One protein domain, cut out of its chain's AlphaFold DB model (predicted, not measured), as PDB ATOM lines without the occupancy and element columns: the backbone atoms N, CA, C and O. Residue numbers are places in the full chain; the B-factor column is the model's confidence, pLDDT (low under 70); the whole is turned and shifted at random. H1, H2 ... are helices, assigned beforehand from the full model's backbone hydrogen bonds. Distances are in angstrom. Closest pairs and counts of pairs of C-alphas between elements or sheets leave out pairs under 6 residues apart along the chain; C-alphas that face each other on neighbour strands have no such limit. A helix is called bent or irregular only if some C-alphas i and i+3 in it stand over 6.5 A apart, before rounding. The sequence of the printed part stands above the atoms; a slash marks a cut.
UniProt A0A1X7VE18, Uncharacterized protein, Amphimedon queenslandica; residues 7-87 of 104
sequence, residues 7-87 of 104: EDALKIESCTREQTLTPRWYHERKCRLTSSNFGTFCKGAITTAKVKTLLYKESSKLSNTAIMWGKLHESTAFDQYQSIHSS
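Overview. This is residues 7 to 87 of the 104 residues of an uncharacterized protein of Amphimedon queenslandica (UniProt A0A1X7VE18). A bent helix, H5, sticks out as a free arm from a loose body of four short helices. In that body H3 and H4 form a hairpin at one end, H1 lies at the other end, and H2 lies between them. The printed part has 81 residues with five named helices, in the order H1, H2, H3, H4, H5, and no named strand; the class is all helix. The whole is loose, with a radius of gyration of the C-alphas of 16.2 A, and spans 50 by 37 by 22 A, the free arm adding to its length.

Arrangement. H5, residues 65 to 85, was assigned as one helix by its hydrogen bonds but is bent: C-alphas 72 and 75 are 7.3 A apart. Its arms H5a, residues 65 to 72, and H5b, residues 75 to 85, stand at a steep tilt of 56 degrees, and neither touches another helix. H4, residues 48 to 56, and H5a are apart. H3, residues 35 to 42, touches H4 with the closest C-alphas, those of Asn 37 and Leu 54, 6.9 A apart; the two form a helical hairpin, opposite ways at a shallow tilt of 4 degrees. H2, residues 23 to 29, is close to H4 but not clearly touching, with the closest C-alphas, those of Arg 29 and Leu 55, 7.8 A apart. H1, residues 7 to 15, is close to H2 but not clearly touching, with the closest C-alphas, those of Cys 15 and Arg 24, 7.3 A apart; they run opposite ways at a steep tilt of 51 degrees. Every O i to N i+4 pair is within hydrogen-bond range in H1, H2, H4, H5a and H5b, and 2 of 4 are in H3.

Along the chain. H5a begins at C-alpha 65, (90.143, 113.009, 89.206), and H5b, 15.5 A long, ends at C-alpha 85, (96.666, 106.445, 60.818). H1 begins at C-alpha 7, (114.447, 131.522, 65.719), and is 12.3 A long. H4 measures 11.5 A and H3 11.2 A. H3 is only just irregular: C-alphas 36 and 39 are 7.0 A apart. H2 is 10.4 A long from its first C-alpha to its last.

Size, cuts and confidence. The C-alphas of Thr 48 and Ser 87, the two farthest apart, are 51.2 A from each other. Residues 42 to 49 stand free, and so do residues 60 to 87, of which 65 to 85 belong to H5. The printed part has no cut. The links H2 to H3 and H3 to H4 are tight, and those from H1 to H2 and from H4 to H5 are short. The mean pLDDT of the printed part is 89.5, with residues 58 to 61 and residue 87 under 70.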
ATOM      1  N   GLU A   7     113.496 132.500  65.186       93.19
ATOM      2  CA  GLU A   7     114.447 131.522  65.719       93.19
ATOM      3  C   GLU A   7     114.190 131.211  67.195       93.19
ATOM      4  O   GLU A   7     114.212 130.046  67.602       93.19
ATOM      5  N   ASP A   8     113.913 132.228  68.008       93.06
ATOM      6  CA  ASP A   8     113.617 132.018  69.422       93.06
ATOM      7  C   ASP A   8     112.250 131.370  69.621       93.06
ATOM      8  O   ASP A   8     112.120 130.522  70.499       93.06
ATOM      9  N   ALA A   9     111.261 131.669  68.777       93.44
ATOM     10  CA  ALA A   9     109.972 130.983  68.792       93.44
ATOM     11  C   ALA A   9     110.132 129.477  68.510       93.44
ATOM     12  O   ALA A   9     109.554 128.655  69.222       93.44
ATOM     13  N   LEU A  10     110.986 129.094  67.551       94.69
ATOM     14  CA  LEU A  10     111.312 127.687  67.273       94.69
ATOM     15  C   LEU A  10     112.053 127.014  68.441       94.69
ATOM     16  O   LEU A  10     111.785 125.858  68.787       94.69
ATOM     17  N   LYS A  11     112.973 127.734  69.095       95.62
ATOM     18  CA  LYS A  11     113.644 127.241  70.313       95.62
ATOM     19  C   LYS A  11     112.655 127.071  71.464       95.62
ATOM     20  O   LYS A  11     112.758 126.111  72.220       95.62
ATOM     21  N   ILE A  12     111.705 127.988  71.616       95.00
ATOM     22  CA  ILE A  12     110.664 127.907  72.639       95.00
ATOM     23  C   ILE A  12     109.786 126.687  72.389       95.00
ATOM     24  O   ILE A  12     109.614 125.892  73.311       95.00
ATOM     25  N   GLU A  13     109.298 126.481  71.166       96.19
ATOM     26  CA  GLU A  13     108.498 125.304  70.815       96.19
ATOM     27  C   GLU A  13     109.247 124.016  71.177       96.19
ATOM     28  O   GLU A  13     108.763 123.221  71.983       96.19
ATOM     29  N   SER A  14     110.475 123.854  70.682       96.75
ATOM     30  CA  SER A  14     111.256 122.631  70.893       96.75
ATOM     31  C   SER A  14     111.604 122.374  72.363       96.75
ATOM     32  O   SER A  14     111.436 121.252  72.843       96.75
ATOM     33  N   CYS A  15     112.018 123.400  73.116       96.44
ATOM     34  CA  CYS A  15     112.351 123.270  74.537       96.44
ATOM     35  C   CYS A  15     111.134 123.066  75.446       96.44
ATOM     36  O   CYS A  15     111.310 122.807  76.636       96.44
ATOM     37  N   THR A  16     109.915 123.225  74.930       96.44
ATOM     38  CA  THR A  16     108.695 123.177  75.740       96.44
ATOM     39  C   THR A  16     107.743 122.044  75.337       96.44
ATOM     40  O   THR A  16     106.633 121.965  75.856       96.44
ATOM     41  N   ARG A  17     108.184 121.102  74.486       95.94
ATOM     42  CA  ARG A  17     107.394 119.926  74.053       95.94
ATOM     43  C   ARG A  17     106.981 118.979  75.176       95.94
ATOM     44  O   ARG A  17     105.931 118.356  75.085       95.94
ATOM     45  N   GLU A  18     107.773 118.892  76.244       93.38
ATOM     46  CA  GLU A  18     107.420 118.115  77.446       93.38
ATOM     47  C   GLU A  18     106.560 118.931  78.437       93.38
ATOM     48  O   GLU A  18     106.319 118.526  79.576       93.38
ATOM     49  N   GLN A  19     106.078 120.098  77.995       91.56
ATOM     50  CA  GLN A  19     105.086 120.928  78.664       91.56
ATOM     51  C   GLN A  19     105.404 121.152  80.149       91.56
ATOM     52  O   GLN A  19     106.456 121.694  80.493       91.56
ATOM     53  N   THR A  20     104.514 120.702  81.042       89.25
ATOM     54  CA  THR A  20     104.599 120.881  82.496       89.25
ATOM     55  C   THR A  20     105.824 120.242  83.146       89.25
ATOM     56  O   THR A  20     106.106 120.565  84.299       89.25
ATOM     57  N   LEU A  21     106.536 119.355  82.443       90.00
ATOM     58  CA  LEU A  21     107.797 118.770  82.907       90.00
ATOM     59  C   LEU A  21     108.989 119.717  82.706       90.00
ATOM     60  O   LEU A  21     110.060 119.483  83.260       90.00
ATOM     61  N   THR A  22     108.812 120.802  81.947       91.81
ATOM     62  CA  THR A  22     109.858 121.793  81.685       91.81
ATOM     63  C   THR A  22     109.570 123.092  82.443       91.81
ATOM     64  O   THR A  22     108.498 123.678  82.280       91.81
ATOM     65  N   PRO A  23     110.515 123.618  83.244       91.75
ATOM     66  CA  PRO A  23     110.349 124.923  83.889       91.75
ATOM     67  C   PRO A  23     110.105 126.053  82.879       91.75
ATOM     68  O   PRO A  23     109.330 126.976  83.138       91.75
ATOM     69  N   ARG A  24     110.717 125.944  81.691       92.75
ATOM     70  CA  ARG A  24     110.571 126.914  80.602       92.75
ATOM     71  C   ARG A  24     109.121 127.059  80.135       92.75
ATOM     72  O   ARG A  24     108.704 128.177  79.868       92.75
ATOM     73  N   TRP A  25     108.324 125.988  80.120       92.75
ATOM     74  CA  TRP A  25     106.899 126.069  79.771       92.75
ATOM     75  C   TRP A  25     106.132 127.056  80.662       92.75
ATOM     76  O   TRP A  25     105.311 127.827  80.169       92.75
ATOM     77  N   TYR A  26     106.409 127.078  81.968       90.12
ATOM     78  CA  TYR A  26     105.767 128.024  82.886       90.12
ATOM     79  C   TYR A  26     106.254 129.455  82.662       90.12
ATOM     80  O   TYR A  26     105.443 130.380  82.658       90.12
ATOM     81  N   HIS A  27     107.561 129.627  82.438       90.50
ATOM     82  CA  HIS A  27     108.153 130.933  82.162       90.50
ATOM     83  C   HIS A  27     107.558 131.569  80.903       90.50
ATOM     84  O   HIS A  27     107.081 132.697  80.951       90.50
ATOM     85  N   GLU A  28     107.510 130.818  79.803       90.44
ATOM     86  CA  GLU A  28     107.043 131.323  78.509       90.44
ATOM     87  C   GLU A  28     105.534 131.604  78.492       90.44
ATOM     88  O   GLU A  28     105.077 132.453  77.731       90.44
ATOM     89  N   ARG A  29     104.743 130.928  79.338       90.12
ATOM     90  CA  ARG A  29     103.302 131.206  79.502       90.12
ATOM     91  C   ARG A  29     103.022 132.429  80.366       90.12
ATOM     92  O   ARG A  29     101.928 132.991  80.275       90.12
ATOM     93  N   LYS A  30     103.968 132.836  81.215       88.06
ATOM     94  CA  LYS A  30     103.842 134.059  82.009       88.06
ATOM     95  C   LYS A  30     103.813 135.256  81.064       88.06
ATOM     96  O   LYS A  30     104.470 135.266  80.028       88.06
ATOM     97  N   CYS A  31     103.011 136.260  81.401       86.31
ATOM     98  CA  CYS A  31     102.818 137.452  80.572       86.31
ATOM     99  C   CYS A  31     102.208 137.195  79.177       86.31
ATOM    100  O   CYS A  31     102.165 138.127  78.375       86.31
ATOM    101  N   ARG A  32     101.691 135.989  78.879       88.94
ATOM    102  CA  ARG A  32     101.049 135.665  77.591       88.94
ATOM    103  C   ARG A  32      99.600 135.212  77.749       88.94
ATOM    104  O   ARG A  32      99.232 134.500  78.686       88.94
ATOM    105  N   LEU A  33      98.771 135.593  76.780       91.06
ATOM    106  CA  LEU A  33      97.481 134.944  76.571       91.06
ATOM    107  C   LEU A  33      97.722 133.583  75.909       91.06
ATOM    108  O   LEU A  33      98.557 133.442  75.024       91.06
ATOM    109  N   THR A  34      96.998 132.571  76.372       91.50
ATOM    110  CA  THR A  34      97.058 131.199  75.862       91.50
ATOM    111  C   THR A  34      95.658 130.779  75.458       91.50
ATOM    112  O   THR A  34      94.685 131.241  76.054       91.50
ATOM    113  N   SER A  35      95.518 129.836  74.527       90.75
ATOM    114  CA  SER A  35      94.197 129.354  74.096       90.75
ATOM    115  C   SER A  35      93.321 128.917  75.282       90.75
ATOM    116  O   SER A  35      92.139 129.240  75.344       90.75
ATOM    117  N   SER A  36      93.929 128.288  76.295       88.50
ATOM    118  CA  SER A  36      93.253 127.861  77.530       88.50
ATOM    119  C   SER A  36      92.707 128.995  78.410       88.50
ATOM    120  O   SER A  36      91.764 128.771  79.164       88.50
ATOM    121  N   ASN A  37      93.291 130.199  78.363       88.88
ATOM    122  CA  ASN A  37      92.878 131.333  79.202       88.88
ATOM    123  C   ASN A  37      92.175 132.451  78.406       88.88
ATOM    124  O   ASN A  37      91.520 133.304  79.008       88.88
ATOM    125  N   PHE A  38      92.247 132.406  77.072       91.31
ATOM    126  CA  PHE A  38      91.676 133.408  76.176       91.31
ATOM    127  C   PHE A  38      90.155 133.519  76.318       91.31
ATOM    128  O   PHE A  38      89.618 134.615  76.443       91.31
ATOM    129  N   GLY A  39      89.448 132.390  76.438       92.06
ATOM    130  CA  GLY A  39      88.004 132.406  76.695       92.06
ATOM    131  C   GLY A  39      87.639 133.131  77.998       92.06
ATOM    132  O   GLY A  39      86.667 133.883  78.043       92.06
ATOM    133  N   THR A  40      88.440 132.966  79.055       90.06
ATOM    134  CA  THR A  40      88.263 133.714  80.308       90.06
ATOM    135  C   THR A  40      88.564 135.192  80.108       90.06
ATOM    136  O   THR A  40      87.825 136.031  80.619       90.06
ATOM    137  N   PHE A  41      89.609 135.528  79.347       91.00
ATOM    138  CA  PHE A  41      89.959 136.907  79.008       91.00
ATOM    139  C   PHE A  41      88.810 137.642  78.299       91.00
ATOM    140  O   PHE A  41      88.456 138.737  78.730       91.00
ATOM    141  N   CYS A  42      88.157 137.012  77.320       91.94
ATOM    142  CA  CYS A  42      87.065 137.618  76.548       91.94
ATOM    143  C   CYS A  42      85.742 137.769  77.322       91.94
ATOM    144  O   CYS A  42      84.895 138.571  76.946       91.94
ATOM    145  N   LYS A  43      85.528 137.001  78.398       92.44
ATOM    146  CA  LYS A  43      84.262 137.019  79.153       92.44
ATOM    147  C   LYS A  43      84.179 138.182  80.143       92.44
ATOM    148  O   LYS A  43      84.927 138.209  81.117       92.44
ATOM    149  N   GLY A  44      83.211 139.078  79.971       89.88
ATOM    150  CA  GLY A  44      82.964 140.191  80.895       89.88
ATOM    151  C   GLY A  44      84.031 141.289  80.832       89.88
ATOM    152  O   GLY A  44      84.889 141.288  79.953       89.88
ATOM    153  N   ALA A  45      83.984 142.232  81.775       92.50
ATOM    154  CA  ALA A  45      84.860 143.402  81.761       92.50
ATOM    155  C   ALA A  45      86.351 143.034  81.889       92.50
ATOM    156  O   ALA A  45      86.748 142.185  82.696       92.50
ATOM    157  N   ILE A  46      87.192 143.716  81.106       93.75
ATOM    158  CA  ILE A  46      88.649 143.620  81.207       93.75
ATOM    159  C   ILE A  46      89.099 144.567  82.318       93.75
ATOM    160  O   ILE A  46      89.137 145.781  82.145       93.75
ATOM    161  N   THR A  47      89.425 144.000  83.477       94.31
ATOM    162  CA  THR A  47      89.933 144.752  84.630       94.31
ATOM    163  C   THR A  47      91.404 144.440  84.874       94.31
ATOM    164  O   THR A  47      91.887 143.345  84.573       94.31
ATOM    165  N   THR A  48      92.123 145.367  85.504       92.31
ATOM    166  CA  THR A  48      93.530 145.168  85.886       92.31
ATOM    167  C   THR A  48      93.720 143.923  86.757       92.31
ATOM    168  O   THR A  48      94.689 143.187  86.584       92.31
ATOM    169  N   ALA A  49      92.781 143.640  87.666       91.44
ATOM    170  CA  ALA A  49      92.818 142.448  88.514       91.44
ATOM    171  C   ALA A  49      92.702 141.152  87.697       91.44
ATOM    172  O   ALA A  49      93.440 140.191  87.930       91.44
ATOM    173  N   LYS A  50      91.817 141.139  86.696       90.88
ATOM    174  CA  LYS A  50      91.645 140.011  85.781       90.88
ATOM    175  C   LYS A  50      92.899 139.769  84.943       90.88
ATOM    176  O   LYS A  50      93.371 138.639  84.876       90.88
ATOM    177  N   VAL A  51      93.482 140.825  84.375       90.94
ATOM    178  CA  VAL A  51      94.744 140.745  83.621       90.94
ATOM    179  C   VAL A  51      95.868 140.213  84.511       90.94
ATOM    180  O   VAL A  51      96.557 139.270  84.124       90.94
ATOM    181  N   LYS A  52      96.006 140.733  85.739       90.12
ATOM    182  CA  LYS A  52      96.997 140.241  86.708       90.12
ATOM    183  C   LYS A  52      96.824 138.747  86.996       90.12
ATOM    184  O   LYS A  52      97.789 137.990  86.965       90.12
ATOM    185  N   THR A  53      95.584 138.316  87.204       88.25
ATOM    186  CA  THR A  53      95.252 136.915  87.494       88.25
ATOM    187  C   THR A  53      95.512 135.997  86.300       88.25
ATOM    188  O   THR A  53      95.917 134.857  86.482       88.25
ATOM    189  N   LEU A  54      95.289 136.450  85.068       88.38
ATOM    190  CA  LEU A  54      95.482 135.607  83.885       88.38
ATOM    191  C   LEU A  54      96.946 135.511  83.453       88.38
ATOM    192  O   LEU A  54      97.362 134.453  82.987       88.38
ATOM    193  N   LEU A  55      97.709 136.596  83.610       88.19
ATOM    194  CA  LEU A  55      99.069 136.705  83.080       88.19
ATOM    195  C   LEU A  55     100.170 136.390  84.103       88.19
ATOM    196  O   LEU A  55     101.278 136.041  83.700       88.19
ATOM    197  N   TYR A  56      99.888 136.510  85.404       85.31
ATOM    198  CA  TYR A  56     100.895 136.364  86.467       85.31
ATOM    199  C   TYR A  56     100.542 135.305  87.513       85.31
ATOM    200  O   TYR A  56     101.275 135.155  88.489       85.31
ATOM    201  N   LYS A  57      99.430 134.579  87.354       76.75
ATOM    202  CA  LYS A  57      99.068 133.517  88.292       76.75
ATOM    203  C   LYS A  57     100.092 132.394  88.220       76.75
ATOM    204  O   LYS A  57     100.246 131.745  87.187       76.75
ATOM    205  N   GLU A  58     100.739 132.153  89.353       69.19
ATOM    206  CA  GLU A  58     101.576 130.979  89.549       69.19
ATOM    207  C   GLU A  58     100.725 129.720  89.359       69.19
ATOM    208  O   GLU A  58      99.565 129.646  89.785       69.19
ATOM    209  N   SER A  59     101.285 128.733  88.665       66.50
ATOM    210  CA  SER A  59     100.596 127.483  88.374       66.50
ATOM    211  C   SER A  59     100.272 126.750  89.674       66.50
ATOM    212  O   SER A  59     101.115 126.065  90.250       66.50
ATOM    213  N   SER A  60      99.033 126.874  90.142       66.62
ATOM    214  CA  SER A  60      98.517 126.046  91.227       66.62
ATOM    215  C   SER A  60      98.417 124.605  90.735       66.62
ATOM    216  O   SER A  60      97.896 124.381  89.637       66.62
ATOM    217  N   LYS A  61      98.857 123.628  91.540       66.00
ATOM    218  CA  LYS A  61      98.621 122.202  91.276       66.00
ATOM    219  C   LYS A  61      97.112 121.933  91.293       66.00
ATOM    220  O   LYS A  61      96.537 121.623  92.329       66.00
ATOM    221  N   LEU A  62      96.463 122.095  90.143       70.94
ATOM    222  CA  LEU A  62      95.074 121.709  89.949       70.94
ATOM    223  C   LEU A  62      95.063 120.198  89.730       70.94
ATOM    224  O   LEU A  62      95.607 119.701  88.743       70.94
ATOM    225  N   SER A  63      94.494 119.477  90.685       75.44
ATOM    226  CA  SER A  63      94.428 118.023  90.663       75.44
ATOM    227  C   SER A  63      93.029 117.607  91.069       75.44
ATOM    228  O   SER A  63      92.703 117.559  92.251       75.44
ATOM    229  N   ASN A  64      92.188 117.344  90.074       90.62
ATOM    230  CA  ASN A  64      90.945 116.612  90.264       90.62
ATOM    231  C   ASN A  64      91.024 115.293  89.482       90.62
ATOM    232  O   ASN A  64      91.875 115.132  88.604       90.62
ATOM    233  N   THR A  65      90.138 114.352  89.803       94.69
ATOM    234  CA  THR A  65      90.143 113.009  89.206       94.69
ATOM    235  C   THR A  65      90.074 113.050  87.680       94.69
ATOM    236  O   THR A  65      90.781 112.295  87.020       94.69
ATOM    237  N   ALA A  66      89.296 113.975  87.105       94.69
ATOM    238  CA  ALA A  66      89.149 114.102  85.656       94.69
ATOM    239  C   ALA A  66      90.452 114.555  84.970       94.69
ATOM    240  O   ALA A  66      90.860 113.976  83.965       94.69
ATOM    241  N   ILE A  67      91.147 115.547  85.537       91.31
ATOM    242  CA  ILE A  67      92.446 116.027  85.039       91.31
ATOM    243  C   ILE A  67      93.497 114.923  85.141       91.31
ATOM    244  O   ILE A  67      94.276 114.731  84.209       91.31
ATOM    245  N   MET A  68      93.530 114.198  86.262       92.12
ATOM    246  CA  MET A  68      94.481 113.102  86.454       92.12
ATOM    247  C   MET A  68      94.233 111.963  85.468       92.12
ATOM    248  O   MET A  68      95.187 111.445  84.893       92.12
ATOM    249  N   TRP A  69      92.965 111.627  85.216       96.00
ATOM    250  CA  TRP A  69      92.597 110.643  84.203       96.00
ATOM    251  C   TRP A  69      93.077 111.070  82.813       96.00
ATOM    252  O   TRP A  69      93.721 110.276  82.133       96.00
ATOM    253  N   GLY A  70      92.842 112.330  82.426       94.50
ATOM    254  CA  GLY A  70      93.297 112.868  81.141       94.50
ATOM    255  C   GLY A  70      94.812 112.760  80.970       94.50
ATOM    256  O   GLY A  70      95.273 112.185  79.991       94.50
ATOM    257  N   LYS A  71      95.581 113.212  81.969       91.31
ATOM    258  CA  LYS A  71      97.052 113.114  81.959       91.31
ATOM    259  C   LYS A  71      97.558 111.676  81.846       91.31
ATOM    260  O   LYS A  71      98.559 111.437  81.185       91.31
ATOM    261  N   LEU A  72      96.890 110.734  82.513       94.44
ATOM    262  CA  LEU A  72      97.285 109.327  82.511       94.44
ATOM    263  C   LEU A  72      97.050 108.655  81.149       94.44
ATOM    264  O   LEU A  72      97.829 107.791  80.763       94.44
ATOM    265  N   HIS A  73      95.989 109.035  80.433       96.62
ATOM    266  CA  HIS A  73      95.578 108.367  79.192       96.62
ATOM    267  C   HIS A  73      96.006 109.107  77.918       96.62
ATOM    268  O   HIS A  73      95.825 108.573  76.825       96.62
ATOM    269  N   GLU A  74      96.583 110.308  78.032       94.62
ATOM    270  CA  GLU A  74      97.010 111.117  76.884       94.62
ATOM    271  C   GLU A  74      98.012 110.375  75.985       94.62
ATOM    272  O   GLU A  74      97.836 110.359  74.767       94.62
ATOM    273  N   SER A  75      99.013 109.695  76.562       93.25
ATOM    274  CA  SER A  75      99.989 108.917  75.782       93.25
ATOM    275  C   SER A  75      99.339 107.735  75.066       93.25
ATOM    276  O   SER A  75      99.571 107.526  73.882       93.25
ATOM    277  N   THR A  76      98.456 107.007  75.751       96.44
ATOM    278  CA  THR A  76      97.730 105.876  75.163       96.44
ATOM    279  C   THR A  76      96.860 106.327  73.991       96.44
ATOM    280  O   THR A  76      96.832 105.666  72.956       96.44
ATOM    281  N   ALA A  77      96.174 107.467  74.121       95.31
ATOM    282  CA  ALA A  77      95.372 108.036  73.041       95.31
ATOM    283  C   ALA A  77      96.238 108.460  71.842       95.31
ATOM    284  O   ALA A  77      95.850 108.230  70.695       95.31
ATOM    285  N   PHE A  78      97.418 109.037  72.098       93.62
ATOM    286  CA  PHE A  78      98.394 109.377  71.061       93.62
ATOM    287  C   PHE A  78      98.839 108.130  70.284       93.62
ATOM    288  O   PHE A  78      98.748 108.115  69.055       93.62
ATOM    289  N   ASP A  79      99.251 107.071  70.985       92.38
ATOM    290  CA  ASP A  79      99.742 105.830  70.376       92.38
ATOM    291  C   ASP A  79      98.647 105.124  69.566       92.38
ATOM    292  O   ASP A  79      98.875 104.664  68.443       92.38
ATOM    293  N   GLN A  80      97.423 105.086  70.100       93.75
ATOM    294  CA  GLN A  80      96.267 104.541  69.394       93.75
ATOM    295  C   GLN A  80      95.987 105.319  68.108       93.75
ATOM    296  O   GLN A  80      95.875 104.710  67.041       93.75
ATOM    297  N   TYR A  81      95.938 106.652  68.175       92.69
ATOM    298  CA  TYR A  81      95.720 107.487  66.995       92.69
ATOM    299  C   TYR A  81      96.830 107.290  65.956       92.69
ATOM    300  O   TYR A  81      96.553 107.100  64.769       92.69
ATOM    301  N   GLN A  82      98.088 107.254  66.402       90.94
ATOM    302  CA  GLN A  82      99.222 106.989  65.529       90.94
ATOM    303  C   GLN A  82      99.089 105.622  64.851       90.94
ATOM    304  O   GLN A  82      99.235 105.543  63.633       90.94
ATOM    305  N   SER A  83      98.754 104.559  65.583       88.56
ATOM    306  CA  SER A  83      98.631 103.205  65.025       88.56
ATOM    307  C   SER A  83      97.556 103.096  63.932       88.56
ATOM    308  O   SER A  83      97.785 102.470  62.896       88.56
ATOM    309  N   ILE A  84      96.414 103.770  64.117       88.06
ATOM    310  CA  ILE A  84      95.283 103.756  63.177       88.06
ATOM    311  C   ILE A  84      95.644 104.465  61.866       88.06
ATOM    312  O   ILE A  84      95.226 104.037  60.788       88.06
ATOM    313  N   HIS A  85      96.418 105.550  61.949       84.06
ATOM    314  CA  HIS A  85      96.666 106.445  60.818       84.06
ATOM    315  C   HIS A  85      98.029 106.254  60.136       84.06
ATOM    316  O   HIS A  85      98.163 106.591  58.958       84.06
ATOM    317  N   SER A  86      99.012 105.643  60.808       74.00
ATOM    318  CA  SER A  86     100.363 105.424  60.254       74.00
ATOM    319  C   SER A  86     100.360 104.602  58.964       74.00
ATOM    320  O   SER A  86     101.230 104.774  58.118       74.00
ATOM    321  N   SER A  87      99.371 103.727  58.790       67.25
ATOM    322  CA  SER A  87      99.263 102.828  57.639       67.25
ATOM    323  C   SER A  87      98.439 103.391  56.475       67.25
ATOM    324  O   SER A  87      98.419 102.775  55.412       67.25
TER     325      SER A  87